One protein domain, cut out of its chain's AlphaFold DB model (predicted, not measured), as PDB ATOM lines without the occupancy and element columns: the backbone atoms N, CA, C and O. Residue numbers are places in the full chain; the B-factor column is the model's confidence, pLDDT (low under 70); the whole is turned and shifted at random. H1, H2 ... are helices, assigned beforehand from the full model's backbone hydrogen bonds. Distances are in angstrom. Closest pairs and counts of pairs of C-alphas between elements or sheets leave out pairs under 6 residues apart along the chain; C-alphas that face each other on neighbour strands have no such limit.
ATOM      1  N   LEU A   4     -14.962  -9.568 -46.113       96.38
ATOM      2  CA  LEU A   4     -15.074 -10.694 -45.193       96.38
ATOM      3  C   LEU A   4     -15.877 -11.835 -45.827       96.38
ATOM      4  O   LEU A   4     -15.404 -12.968 -45.885       96.38
ATOM      5  N   HIS A   5     -17.033 -11.520 -46.410       95.50
ATOM      6  CA  HIS A   5     -17.852 -12.446 -47.181       95.50
ATOM      7  C   HIS A   5     -17.066 -13.030 -48.362       95.50
ATOM      8  O   HIS A   5     -17.114 -14.238 -48.625       95.50
ATOM      9  N   ARG A   6     -16.278 -12.206 -49.067       95.31
ATOM     10  CA  ARG A   6     -15.410 -12.699 -50.145       95.31
ATOM     11  C   ARG A   6     -14.314 -13.631 -49.628       95.31
ATOM     12  O   ARG A   6     -14.059 -14.650 -50.267       95.31
ATOM     13  N   MET A   7     -13.697 -13.327 -48.487       96.25
ATOM     14  CA  MET A   7     -12.692 -14.184 -47.854       96.25
ATOM     15  C   MET A   7     -13.274 -15.524 -47.427       96.25
ATOM     16  O   MET A   7     -12.698 -16.555 -47.769       96.25
ATOM     17  N   CYS A   8     -14.439 -15.540 -46.784       96.50
ATOM     18  CA  CYS A   8     -15.119 -16.783 -46.428       96.50
ATOM     19  C   CYS A   8     -15.388 -17.655 -47.666       96.50
ATOM     20  O   CYS A   8     -15.059 -18.843 -47.676       96.50
ATOM     21  N   ASN A   9     -15.900 -17.058 -48.748       95.38
ATOM     22  CA  ASN A   9     -16.109 -17.771 -50.010       95.38
ATOM     23  C   ASN A   9     -14.790 -18.283 -50.611       95.38
ATOM     24  O   ASN A   9     -14.706 -19.453 -50.993       95.38
ATOM     25  N   PHE A  10     -13.740 -17.454 -50.642       95.38
ATOM     26  CA  PHE A  10     -12.428 -17.835 -51.165       95.38
ATOM     27  C   PHE A  10     -11.809 -18.993 -50.377       95.38
ATOM     28  O   PHE A  10     -11.413 -19.983 -50.991       95.38
ATOM     29  N   LEU A  11     -11.763 -18.914 -49.043       95.62
ATOM     30  CA  LEU A  11     -11.210 -19.953 -48.161       95.62
ATOM     31  C   LEU A  11     -11.933 -21.294 -48.320       95.62
ATOM     32  O   LEU A  11     -11.304 -22.348 -48.249       95.62
ATOM     33  N   SER A  12     -13.234 -21.250 -48.602       94.88
ATOM     34  CA  SER A  12     -14.061 -22.432 -48.840       94.88
ATOM     35  C   SER A  12     -13.897 -23.052 -50.242       94.88
ATOM     36  O   SER A  12     -14.376 -24.158 -50.509       94.88
ATOM     37  N   SER A  13     -13.224 -22.343 -51.153       93.75
ATOM     38  CA  SER A  13     -12.960 -22.797 -52.519       93.75
ATOM     39  C   SER A  13     -11.743 -23.726 -52.591       93.75
ATOM     40  O   SER A  13     -10.850 -23.716 -51.741       93.75
ATOM     41  N   THR A  14     -11.634 -24.477 -53.689       92.25
ATOM     42  CA  THR A  14     -10.441 -25.289 -53.985       92.25
ATOM     43  C   THR A  14      -9.161 -24.448 -54.052       92.25
ATOM     44  O   THR A  14      -8.093 -24.920 -53.659       92.25
ATOM     45  N   LYS A  15      -9.262 -23.186 -54.498       92.00
ATOM     46  CA  LYS A  15      -8.139 -22.240 -54.592       92.00
ATOM     47  C   LYS A  15      -7.680 -21.744 -53.212       92.00
ATOM     48  O   LYS A  15      -6.486 -21.518 -53.033       92.00
ATOM     49  N   GLY A  16      -8.599 -21.601 -52.253       93.94
ATOM     50  CA  GLY A  16      -8.322 -21.075 -50.910       93.94
ATOM     51  C   GLY A  16      -7.958 -22.122 -49.858       93.94
ATOM     52  O   GLY A  16      -7.444 -21.749 -48.808       93.94
ATOM     53  N   LYS A  17      -8.117 -23.422 -50.144       94.19
ATOM     54  CA  LYS A  17      -7.840 -24.516 -49.193       94.19
ATOM     55  C   LYS A  17      -6.449 -24.447 -48.546       94.19
ATOM     56  O   LYS A  17      -6.306 -24.713 -47.359       94.19
ATOM     57  N   LYS A  18      -5.418 -24.072 -49.313       95.56
ATOM     58  CA  LYS A  18      -4.049 -23.921 -48.780       95.56
ATOM     59  C   LYS A  18      -3.926 -22.742 -47.820       95.56
ATOM     60  O   LYS A  18      -3.240 -22.861 -46.815       95.56
ATOM     61  N   LEU A  19      -4.585 -21.627 -48.129       96.75
ATOM     62  CA  LEU A  19      -4.595 -20.453 -47.260       96.75
ATOM     63  C   LEU A  19      -5.353 -20.743 -45.963       96.75
ATOM     64  O   LEU A  19      -4.880 -20.376 -44.895       96.75
ATOM     65  N   LEU A  20      -6.470 -21.470 -46.054       96.19
ATOM     66  CA  LEU A  20      -7.222 -21.929 -44.888       96.19
ATOM     67  C   LEU A  20      -6.385 -22.855 -43.995       96.19
ATOM     68  O   LEU A  20      -6.384 -22.675 -42.785       96.19
ATOM     69  N   ALA A  21      -5.629 -23.792 -44.577       95.12
ATOM     70  CA  ALA A  21      -4.739 -24.674 -43.818       95.12
ATOM     71  C   ALA A  21      -3.623 -23.903 -43.084       95.12
ATOM     72  O   ALA A  21      -3.331 -24.204 -41.930       95.12
ATOM     73  N   VAL A  22      -3.033 -22.886 -43.725       96.25
ATOM     74  CA  VAL A  22      -2.053 -21.997 -43.073       96.25
ATOM     75  C   VAL A  22      -2.709 -21.221 -41.929       96.25
ATOM     76  O   VAL A  22      -2.174 -21.198 -40.826       96.25
ATOM     77  N   ALA A  23      -3.887 -20.637 -42.164       95.69
ATOM     78  CA  ALA A  23      -4.614 -19.906 -41.131       95.69
ATOM     79  C   ALA A  23      -4.953 -20.804 -39.932       95.69
ATOM     80  O   ALA A  23      -4.727 -20.401 -38.797       95.69
ATOM     81  N   ALA A  24      -5.435 -22.028 -40.162       93.81
ATOM     82  CA  ALA A  24      -5.759 -22.988 -39.107       93.81
ATOM     83  C   ALA A  24      -4.528 -23.381 -38.273       93.81
ATOM     84  O   ALA A  24      -4.585 -23.351 -37.044       93.81
ATOM     85  N   GLY A  25      -3.401 -23.672 -38.933       93.56
ATOM     86  CA  GLY A  25      -2.156 -24.056 -38.261       93.56
ATOM     87  C   GLY A  25      -1.577 -22.953 -37.372       93.56
ATOM     88  O   GLY A  25      -1.164 -23.220 -36.246       93.56
ATOM     89  N   GLU A  26      -1.600 -21.706 -37.841       93.00
ATOM     90  CA  GLU A  26      -1.036 -20.558 -37.116       93.00
ATOM     91  C   GLU A  26      -1.985 -20.008 -36.033       93.00
ATOM     92  O   GLU A  26      -1.546 -19.510 -34.997       93.00
ATOM     93  N   SER A  27      -3.301 -20.107 -36.240       89.12
ATOM     94  CA  SER A  27      -4.315 -19.606 -35.295       89.12
ATOM     95  C   SER A  27      -4.631 -20.560 -34.144       89.12
ATOM     96  O   SER A  27      -5.336 -20.166 -33.215       89.12
ATOM     97  N   ARG A  28      -4.131 -21.807 -34.196       85.31
ATOM     98  CA  ARG A  28      -4.524 -22.907 -33.295       85.31
ATOM     99  C   ARG A  28      -6.038 -23.171 -33.285       85.31
ATOM    100  O   ARG A  28      -6.559 -23.701 -32.303       85.31
ATOM    101  N   LEU A  29      -6.754 -22.796 -34.347       85.62
ATOM    102  CA  LEU A  29      -8.147 -23.202 -34.517       85.62
ATOM    103  C   LEU A  29      -8.206 -24.732 -34.629       85.62
ATOM    104  O   LEU A  29      -7.303 -25.360 -35.182       85.62
ATOM    105  N   VAL A  30      -9.271 -25.333 -34.098       84.31
ATOM    106  CA  VAL A  30      -9.500 -26.777 -34.237       84.31
ATOM    107  C   VAL A  30      -9.618 -27.098 -35.722       84.31
ATOM    108  O   VAL A  30     -10.482 -26.538 -36.397       84.31
ATOM    109  N   ASP A  31      -8.744 -27.976 -36.220       81.75
ATOM    110  CA  ASP A  31      -8.755 -28.358 -37.628       81.75
ATOM    111  C   ASP A  31     -10.101 -28.994 -37.983       81.75
ATOM    112  O   ASP A  31     -10.583 -29.921 -37.324       81.75
ATOM    113  N   MET A  32     -10.726 -28.452 -39.020       87.44
ATOM    114  CA  MET A  32     -12.053 -28.834 -39.459       87.44
ATOM    115  C   MET A  32     -12.053 -29.010 -40.967       87.44
ATOM    116  O   MET A  32     -11.668 -28.121 -41.733       87.44
ATOM    117  N   ALA A  33     -12.561 -30.157 -41.406       86.12
ATOM    118  CA  ALA A  33     -12.757 -30.421 -42.817       86.12
ATOM    119  C   ALA A  33     -13.882 -29.530 -43.369       86.12
ATOM    120  O   ALA A  33     -15.058 -29.768 -43.108       86.12
ATOM    121  N   VAL A  34     -13.519 -28.522 -44.165       88.69
ATOM    122  CA  VAL A  34     -14.478 -27.716 -44.933       88.69
ATOM    123  C   VAL A  34     -14.695 -28.348 -46.305       88.69
ATOM    124  O   VAL A  34     -13.742 -28.605 -47.048       88.69
ATOM    125  N   THR A  35     -15.954 -28.575 -46.672       87.88
ATOM    126  CA  THR A  35     -16.311 -29.154 -47.972       87.88
ATOM    127  C   THR A  35     -16.147 -28.144 -49.119       87.88
ATOM    128  O   THR A  35     -16.695 -27.042 -49.095       87.88
ATOM    129  N   SER A  36     -15.408 -28.490 -50.176       82.38
ATOM    130  CA  SER A  36     -15.195 -27.607 -51.335       82.38
ATOM    131  C   SER A  36     -16.196 -27.902 -52.459       82.38
ATOM    132  O   SER A  36     -15.807 -28.366 -53.526       82.38
ATOM    133  N   ASN A  37     -17.488 -27.652 -52.220       81.06
ATOM    134  CA  ASN A  37     -18.567 -28.040 -53.145       81.06
ATOM    135  C   ASN A  37     -19.106 -26.879 -54.002       81.06
ATOM    136  O   ASN A  37     -20.221 -26.962 -54.506       81.06
ATOM    137  N   GLY A  38     -18.363 -25.770 -54.119       79.75
ATOM    138  CA  GLY A  38     -18.799 -24.585 -54.878       79.75
ATOM    139  C   GLY A  38     -20.044 -23.889 -54.314       79.75
ATOM    140  O   GLY A  38     -20.639 -23.064 -54.992       79.75
ATOM    141  N   ARG A  39     -20.441 -24.237 -53.086       87.25
ATOM    142  CA  ARG A  39     -21.564 -23.633 -52.371       87.25
ATOM    143  C   ARG A  39     -21.181 -22.260 -51.837       87.25
ATOM    144  O   ARG A  39     -20.101 -22.114 -51.254       87.25
ATOM    145  N   ASP A  40     -22.105 -21.315 -51.960       90.31
ATOM    146  CA  ASP A  40     -21.992 -20.002 -51.332       90.31
ATOM    147  C   ASP A  40     -21.898 -20.137 -49.813       90.31
ATOM    148  O   ASP A  40     -22.515 -21.028 -49.218       90.31
ATOM    149  N   PHE A  41     -21.151 -19.227 -49.187       93.25
ATOM    150  CA  PHE A  41     -20.920 -19.190 -47.745       93.25
ATOM    151  C   PHE A  41     -22.210 -19.341 -46.923       93.25
ATOM    152  O   PHE A  41     -22.250 -20.174 -46.018       93.25
ATOM    153  N   GLU A  42     -23.279 -18.622 -47.275       94.38
ATOM    154  CA  GLU A  42     -24.533 -18.624 -46.507       94.38
ATOM    155  C   GLU A  42     -25.287 -19.956 -46.529       94.38
ATOM    156  O   GLU A  42     -26.023 -20.274 -45.597       94.38
ATOM    157  N   SER A  43     -25.067 -20.769 -47.563       94.19
ATOM    158  CA  SER A  43     -25.721 -22.075 -47.718       94.19
ATOM    159  C   SER A  43     -25.011 -23.214 -46.969       94.19
ATOM    160  O   SER A  43     -25.434 -24.373 -47.030       94.19
ATOM    161  N   ARG A  44     -23.901 -22.914 -46.281       93.81
ATOM    162  CA  ARG A  44     -23.093 -23.901 -45.553       93.81
ATOM    163  C   ARG A  44     -23.651 -24.185 -44.153       93.81
ATOM    164  O   ARG A  44     -24.283 -23.315 -43.552       93.81
ATOM    165  N   PRO A  45     -23.376 -25.377 -43.582       95.19
ATOM    166  CA  PRO A  45     -23.715 -25.679 -42.194       95.19
ATOM    167  C   PRO A  45     -23.176 -24.615 -41.230       95.19
ATOM    168  O   PRO A  45     -22.086 -24.078 -41.434       95.19
ATOM    169  N   LEU A  46     -23.915 -24.337 -40.153       95.62
ATOM    170  CA  LEU A  46     -23.565 -23.308 -39.164       95.62
ATOM    171  C   LEU A  46     -22.121 -23.435 -38.655       95.62
ATOM    172  O   LEU A  46     -21.415 -22.436 -38.562       95.62
ATOM    173  N   ILE A  47     -21.686 -24.666 -38.392       95.44
ATOM    174  CA  ILE A  47     -20.336 -24.984 -37.923       95.44
ATOM    175  C   ILE A  47     -19.261 -24.590 -38.955       95.44
ATOM    176  O   ILE A  47     -18.295 -23.921 -38.593       95.44
ATOM    177  N   GLU A  48     -19.445 -24.919 -40.242       95.56
ATOM    178  CA  GLU A  48     -18.497 -24.520 -41.295       95.56
ATOM    179  C   GLU A  48     -18.443 -22.994 -41.451       95.56
ATOM    180  O   GLU A  48     -17.363 -22.425 -41.614       95.56
ATOM    181  N   ARG A  49     -19.601 -22.319 -41.388       96.75
ATOM    182  CA  ARG A  49     -19.668 -20.851 -41.490       96.75
ATOM    183  C   ARG A  49     -18.909 -20.181 -40.354       96.75
ATOM    184  O   ARG A  49     -18.115 -19.280 -40.605       96.75
ATOM    185  N   HIS A  50     -19.119 -20.652 -39.125       95.69
ATOM    186  CA  HIS A  50     -18.413 -20.159 -37.948       95.69
ATOM    187  C   HIS A  50     -16.894 -20.320 -38.097       95.69
ATOM    188  O   HIS A  50     -16.151 -19.362 -37.900       95.69
ATOM    189  N   TYR A  51     -16.439 -21.499 -38.527       96.38
ATOM    190  CA  TYR A  51     -15.020 -21.774 -38.741       96.38
ATOM    191  C   TYR A  51     -14.390 -20.879 -39.822       96.38
ATOM    192  O   TYR A  51     -13.349 -20.264 -39.591       96.38
ATOM    193  N   LEU A  52     -15.039 -20.750 -40.985       96.31
ATOM    194  CA  LEU A  52     -14.571 -19.887 -42.076       96.31
ATOM    195  C   LEU A  52     -14.511 -18.414 -41.658       96.31
ATOM    196  O   LEU A  52     -13.556 -17.723 -42.009       96.31
ATOM    197  N   LEU A  53     -15.499 -17.955 -40.887       97.06
ATOM    198  CA  LEU A  53     -15.544 -16.593 -40.369       97.06
ATOM    199  C   LEU A  53     -14.401 -16.331 -39.384       97.06
ATOM    200  O   LEU A  53     -13.724 -15.316 -39.509       97.06
ATOM    201  N   LEU A  54     -14.136 -17.255 -38.452       96.94
ATOM    202  CA  LEU A  54     -13.005 -17.143 -37.527       96.94
ATOM    203  C   LEU A  54     -11.665 -17.115 -38.263       96.94
ATOM    204  O   LEU A  54     -10.819 -16.281 -37.950       96.94
ATOM    205  N   ALA A  55     -11.477 -17.978 -39.265       97.25
ATOM    206  CA  ALA A  55     -10.258 -17.992 -40.068       97.25
ATOM    207  C   ALA A  55     -10.081 -16.688 -40.867       97.25
ATOM    208  O   ALA A  55      -8.988 -16.120 -40.895       97.25
ATOM    209  N   ALA A  56     -11.153 -16.185 -41.491       97.56
ATOM    210  CA  ALA A  56     -11.129 -14.931 -42.238       97.56
ATOM    211  C   ALA A  56     -10.854 -13.727 -41.324       97.56
ATOM    212  O   ALA A  56     -10.003 -12.901 -41.645       97.56
ATOM    213  N   LEU A  57     -11.510 -13.655 -40.162       97.06
ATOM    214  CA  LEU A  57     -11.242 -12.629 -39.157       97.06
ATOM    215  C   LEU A  57      -9.798 -12.709 -38.680       97.06
ATOM    216  O   LEU A  57      -9.106 -11.698 -38.714       97.06
ATOM    217  N   TRP A  58      -9.312 -13.899 -38.316       97.06
ATOM    218  CA  TRP A  58      -7.938 -14.088 -37.855       97.06
ATOM    219  C   TRP A  58      -6.917 -13.581 -38.872       97.06
ATOM    220  O   TRP A  58      -5.961 -12.922 -38.468       97.06
ATOM    221  N   LEU A  59      -7.128 -13.839 -40.167       97.69
ATOM    222  CA  LEU A  59      -6.278 -13.332 -41.248       97.69
ATOM    223  C   LEU A  59      -6.289 -11.795 -41.338       97.69
ATOM    224  O   LEU A  59      -5.267 -11.207 -41.689       97.69
ATOM    225  N   LEU A  60      -7.421 -11.159 -41.027       97.25
ATOM    226  CA  LEU A  60      -7.633  -9.713 -41.147       97.25
ATOM    227  C   LEU A  60      -7.343  -8.914 -39.861       97.25
ATOM    228  O   LEU A  60      -7.216  -7.698 -39.948       97.25
ATOM    229  N   MET A  61      -7.212  -9.549 -38.688       96.62
ATOM    230  CA  MET A  61      -6.975  -8.843 -37.410       96.62
ATOM    231  C   MET A  61      -5.683  -8.015 -37.392       96.62
ATOM    232  O   MET A  61      -5.607  -7.023 -36.679       96.62
ATOM    233  N   ASP A  62      -4.673  -8.444 -38.146       96.81
ATOM    234  CA  ASP A  62      -3.350  -7.815 -38.222       96.81
ATOM    235  C   ASP A  62      -3.025  -7.497 -39.686       96.81
ATOM    236  O   ASP A  62      -2.059  -7.978 -40.290       96.81
ATOM    237  N   TRP A  63      -3.973  -6.801 -40.311       96.38
ATOM    238  CA  TRP A  63      -3.899  -6.408 -41.709       96.38
ATOM    239  C   TRP A  63      -2.850  -5.301 -41.919       96.38
ATOM    240  O   TRP A  63      -2.858  -4.326 -41.168       96.38
ATOM    241  N   PRO A  64      -2.016  -5.369 -42.981       97.81
ATOM    242  CA  PRO A  64      -1.985  -6.390 -44.039       97.81
ATOM    243  C   PRO A  64      -0.995  -7.534 -43.788       97.81
ATOM    244  O   PRO A  64      -0.997  -8.517 -44.534       97.81
ATOM    245  N   ASP A  65      -0.123  -7.404 -42.790       97.94
ATOM    246  CA  ASP A  65       1.097  -8.206 -42.673       97.94
ATOM    247  C   ASP A  65       0.800  -9.698 -42.518       97.94
ATOM    248  O   ASP A  65       1.330 -10.523 -43.273       97.94
ATOM    249  N   ARG A  66      -0.124 -10.057 -41.621       97.50
ATOM    250  CA  ARG A  66      -0.505 -11.457 -41.403       97.50
ATOM    251  C   ARG A  66      -1.134 -12.084 -42.639       97.50
ATOM    252  O   ARG A  66      -0.782 -13.203 -43.015       97.50
ATOM    253  N   PHE A  67      -2.053 -11.369 -43.282       97.94
ATOM    254  CA  PHE A  67      -2.720 -11.857 -44.483       97.94
ATOM    255  C   PHE A  67      -1.718 -12.119 -45.611       97.94
ATOM    256  O   PHE A  67      -1.737 -13.182 -46.238       97.94
ATOM    257  N   VAL A  68      -0.817 -11.165 -45.855       97.38
ATOM    258  CA  VAL A  68       0.211 -11.266 -46.892       97.38
ATOM    259  C   VAL A  68       1.164 -12.418 -46.592       97.38
ATOM    260  O   VAL A  68       1.419 -13.233 -47.481       97.38
ATOM    261  N   GLN A  69       1.626 -12.553 -45.348       97.25
ATOM    262  CA  GLN A  69       2.506 -13.649 -44.948       97.25
ATOM    263  C   GLN A  69       1.830 -15.014 -45.127       97.25
ATOM    264  O   GLN A  69       2.415 -15.926 -45.719       97.25
ATOM    265  N   ALA A  70       0.568 -15.144 -44.711       97.50
ATOM    266  CA  ALA A  70      -0.209 -16.361 -44.915       97.50
ATOM    267  C   ALA A  70      -0.383 -16.681 -46.411       97.50
ATOM    268  O   ALA A  70      -0.245 -17.834 -46.827       97.50
ATOM    269  N   CYS A  71      -0.605 -15.667 -47.253       97.19
ATOM    270  CA  CYS A  71      -0.662 -15.829 -48.705       97.19
ATOM    271  C   CYS A  71       0.677 -16.285 -49.300       97.19
ATOM    272  O   CYS A  71       0.687 -17.159 -50.172       97.19
ATOM    273  N   ILE A  72       1.805 -15.747 -48.824       94.88
ATOM    274  CA  ILE A  72       3.146 -16.155 -49.260       94.88
ATOM    275  C   ILE A  72       3.378 -17.637 -48.947       94.88
ATOM    276  O   ILE A  72       3.731 -18.390 -49.864       94.88
ATOM    277  N   LEU A  73       3.107 -18.058 -47.706       95.75
ATOM    278  CA  LEU A  73       3.229 -19.446 -47.244       95.75
ATOM    279  C   LEU A  73       2.311 -20.395 -48.033       95.75
ATOM    280  O   LEU A  73       2.746 -21.446 -48.505       95.75
ATOM    281  N   ALA A  74       1.065 -19.984 -48.277       96.00
ATOM    282  CA  ALA A  74       0.092 -20.748 -49.057       96.00
ATOM    283  C   ALA A  74       0.371 -20.762 -50.575       96.00
ATOM    284  O   ALA A  74      -0.285 -21.496 -51.324       96.00
ATOM    285  N   ARG A  75       1.343 -19.964 -51.048       94.56
ATOM    286  CA  ARG A  75       1.610 -19.690 -52.473       94.56
ATOM    287  C   ARG A  75       0.369 -19.169 -53.211       94.56
ATOM    288  O   ARG A  75       0.109 -19.541 -54.360       94.56
ATOM    289  N   THR A  76      -0.398 -18.315 -52.546       94.62
ATOM    290  CA  THR A  76      -1.536 -17.598 -53.122       94.62
ATOM    291  C   THR A  76      -1.034 -16.349 -53.846       94.62
ATOM    292  O   THR A  76      -0.262 -15.573 -53.291       94.62
ATOM    293  N   THR A  77      -1.431 -16.168 -55.107       93.75
ATOM    294  CA  THR A  77      -1.030 -15.026 -55.947       93.75
ATOM    295  C   THR A  77      -2.093 -13.932 -55.932       93.75
ATOM    296  O   THR A  77      -3.272 -14.234 -55.731       93.75
ATOM    297  N   GLN A  78      -1.709 -12.687 -56.246       94.19
ATOM    298  CA  GLN A  78      -2.679 -11.598 -56.407       94.19
ATOM    299  C   GLN A  78      -3.796 -11.944 -57.404       94.19
ATOM    300  O   GLN A  78      -4.971 -11.744 -57.113       94.19
ATOM    301  N   SER A  79      -3.452 -12.582 -58.529       92.25
ATOM    302  CA  SER A  79      -4.417 -12.960 -59.562       92.25
ATOM    303  C   SER A  79      -5.483 -13.918 -59.046       92.25
ATOM    304  O   SER A  79      -6.607 -13.863 -59.512       92.25
ATOM    305  N   ARG A  80      -5.176 -14.774 -58.063       92.94
ATOM    306  CA  ARG A  80      -6.171 -15.673 -57.458       92.94
ATOM    307  C   ARG A  80      -7.100 -14.958 -56.483       92.94
ATOM    308  O   ARG A  80      -8.240 -15.388 -56.352       92.94
ATOM    309  N   LEU A  81      -6.610 -13.927 -55.796       94.38
ATOM    310  CA  LEU A  81      -7.361 -13.173 -54.788       94.38
ATOM    311  C   LEU A  81      -8.264 -12.108 -55.409       94.38
ATOM    312  O   LEU A  81      -9.379 -11.895 -54.938       94.38
ATOM    313  N   LEU A  82      -7.779 -11.446 -56.460       94.25
ATOM    314  CA  LEU A  82      -8.466 -10.340 -57.128       94.25
ATOM    315  C   LEU A  82      -9.316 -10.808 -58.325       94.25
ATOM    316  O   LEU A  82     -10.030 -10.007 -58.909       94.25
ATOM    317  N   SER A  83      -9.268 -12.098 -58.689       90.62
ATOM    318  CA  SER A  83     -10.101 -12.661 -59.766       90.62
ATOM    319  C   SER A  83     -11.584 -12.513 -59.443       90.62
ATOM    320  O   SER A  83     -12.000 -12.829 -58.326       90.62
ATOM    321  N   ASP A  84     -12.379 -12.153 -60.448       87.31
ATOM    322  CA  ASP A  84     -13.845 -12.259 -60.454       87.31
ATOM    323  C   ASP A  84     -14.583 -11.371 -59.433       87.31
ATOM    324  O   ASP A  84     -15.688 -11.717 -59.014       87.31
ATOM    325  N   TRP A  85     -13.984 -10.259 -58.989       93.38
ATOM    326  CA  TRP A  85     -14.671  -9.222 -58.207       93.38
ATOM    327  C   TRP A  85     -13.886  -7.903 -58.173       93.38
ATOM    328  O   TRP A  85     -12.696  -7.878 -58.476       93.38
ATOM    329  N   GLU A  86     -14.553  -6.827 -57.755       94.50
ATOM    330  CA  GLU A  86     -13.956  -5.507 -57.524       94.50
ATOM    331  C   GLU A  86     -13.732  -5.287 -56.011       94.50
ATOM    332  O   GLU A  86     -14.685  -4.988 -55.283       94.50
ATOM    333  N   PRO A  87     -12.506  -5.500 -55.495       95.00
ATOM    334  CA  PRO A  87     -12.177  -5.252 -54.094       95.00
ATOM    335  C   PRO A  87     -12.164  -3.759 -53.753       95.00
ATOM    336  O   PRO A  87     -11.872  -2.926 -54.608       95.00
ATOM    337  N   PRO A  88     -12.382  -3.388 -52.478       96.38
ATOM    338  CA  PRO A  88     -12.129  -2.024 -52.046       96.38
ATOM    339  C   PRO A  88     -10.634  -1.691 -52.151       96.38
ATOM    340  O   PRO A  88      -9.771  -2.542 -51.913       96.38
ATOM    341  N   TYR A  89     -10.336  -0.421 -52.427       94.19
ATOM    342  CA  TYR A  89      -8.979   0.081 -52.672       94.19
ATOM    343  C   TYR A  89      -7.955  -0.334 -51.601       94.19
ATOM    344  O   TYR A  89      -6.834  -0.724 -51.930       94.19
ATOM    345  N   TRP A  90      -8.331  -0.294 -50.318       96.62
ATOM    346  CA  TRP A  90      -7.433  -0.648 -49.211       96.62
ATOM    347  C   TRP A  90      -6.978  -2.115 -49.257       96.62
ATOM    348  O   TRP A  90      -5.863  -2.428 -48.849       96.62
ATOM    349  N   PHE A  91      -7.825  -3.016 -49.763       97.19
ATOM    350  CA  PHE A  91      -7.496  -4.431 -49.899       97.19
ATOM    351  C   PHE A  91      -6.657  -4.657 -51.157       97.19
ATOM    352  O   PHE A  91      -5.618  -5.317 -51.126       97.19
ATOM    353  N   GLU A  92      -7.104  -4.073 -52.270       96.00
ATOM    354  CA  GLU A  92      -6.459  -4.215 -53.570       96.00
ATOM    355  C   GLU A  92      -5.021  -3.693 -53.576       96.00
ATOM    356  O   GLU A  92      -4.120  -4.377 -54.063       96.00
ATOM    357  N   SER A  93      -4.803  -2.496 -53.028       94.38
ATOM    358  CA  SER A  93      -3.500  -1.825 -53.025       94.38
ATOM    359  C   SER A  93      -2.422  -2.651 -52.321       94.38
ATOM    360  O   SER A  93      -1.349  -2.853 -52.891       94.38
ATOM    361  N   GLU A  94      -2.708  -3.205 -51.140       96.81
ATOM    362  CA  GLU A  94      -1.758  -4.052 -50.406       96.81
ATOM    363  C   GLU A  94      -1.525  -5.403 -51.095       96.81
ATOM    364  O   GLU A  94      -0.384  -5.869 -51.168       96.81
ATOM    365  N   VAL A  95      -2.570  -6.018 -51.666       96.25
ATOM    366  CA  VAL A  95      -2.429  -7.271 -52.428       96.25
ATOM    367  C   VAL A  95      -1.576  -7.061 -53.676       96.25
ATOM    368  O   VAL A  95      -0.653  -7.840 -53.906       96.25
ATOM    369  N   ARG A  96      -1.822  -6.008 -54.463       93.69
ATOM    370  CA  ARG A  96      -0.996  -5.686 -55.636       93.69
ATOM    371  C   ARG A  96       0.435  -5.372 -55.216       93.69
ATOM    372  O   ARG A  96       1.372  -5.967 -55.724       93.69
ATOM    373  N   LYS A  97       0.628  -4.503 -54.228       92.81
ATOM    374  CA  LYS A  97       1.968  -4.083 -53.800       92.81
ATOM    375  C   LYS A  97       2.827  -5.237 -53.276       92.81
ATOM    376  O   LYS A  97       4.031  -5.243 -53.510       92.81
ATOM    377  N   ARG A  98       2.237  -6.185 -52.538       94.25
ATOM    378  CA  ARG A  98       2.998  -7.202 -51.786       94.25
ATOM    379  C   ARG A  98       2.882  -8.628 -52.329       94.25
ATOM    380  O   ARG A  98       3.731  -9.460 -52.020       94.25
ATOM    381  N   LEU A  99       1.845  -8.935 -53.111       92.44
ATOM    382  CA  LEU A  99       1.610 -10.261 -53.702       92.44
ATOM    383  C   LEU A  99       1.685 -10.258 -55.230       92.44
ATOM    384  O   LEU A  99       1.421 -11.302 -55.850       92.44
ATOM    385  N   ASP A 100       2.056  -9.133 -55.845       84.88
ATOM    386  CA  ASP A 100       2.424  -9.127 -57.248       84.88
ATOM    387  C   ASP A 100       3.712  -9.925 -57.460       84.88
ATOM    388  O   ASP A 100       4.810  -9.562 -57.047       84.88
TER     389      ASP A 100
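This is residues 4 to 100 of the 272 residues of an uncharacterized protein of Sulfuricella denitrificans (strain DSM 22764 / NBRC 105220 / skB26) (UniProt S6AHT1). Four crossed helices, H1 to H4, make a compact cluster, with H6 and short H5 at one end; a loop, residues 28 to 45, leads from H2 to the start of H3 at the other. The printed part has 97 residues, with six named helices, H1 to H6, and no named strand: class all helix. The radius of gyration of the C-alphas is 12.5 A, the spans 35 by 28 by 20 A.

H1, residues 4 to 12, begins at C-alpha 4 (-15.074, -10.694, -45.193). H2 is 17 to 27, H3 46 to 60 (21.0 A), H4 65 to 74, H5 78 to 82, and H6 89 to 99, ending at C-alpha 99 (1.610, -10.261, -53.702).

H1 touches H3 at a steep tilt of 68 degrees, only just short of perpendicular; their closest C-alphas, Cys 8 and Leu 52, are 5.4 A apart. H2 touches H4 (C-alphas 19 and 74, 5.0 A). H6 touches H4 (C-alphas 98 and 68, 6.9 A) and H5 (C-alphas 99 and 78, 5.2 A). H1 and H6 are apart. Every O i to N i+4 pair is within hydrogen-bond range in H1 to H5, 6 of 7 in H6.

The printed part has no cut. The link H2 to H3 is long. No printed residue is under 70.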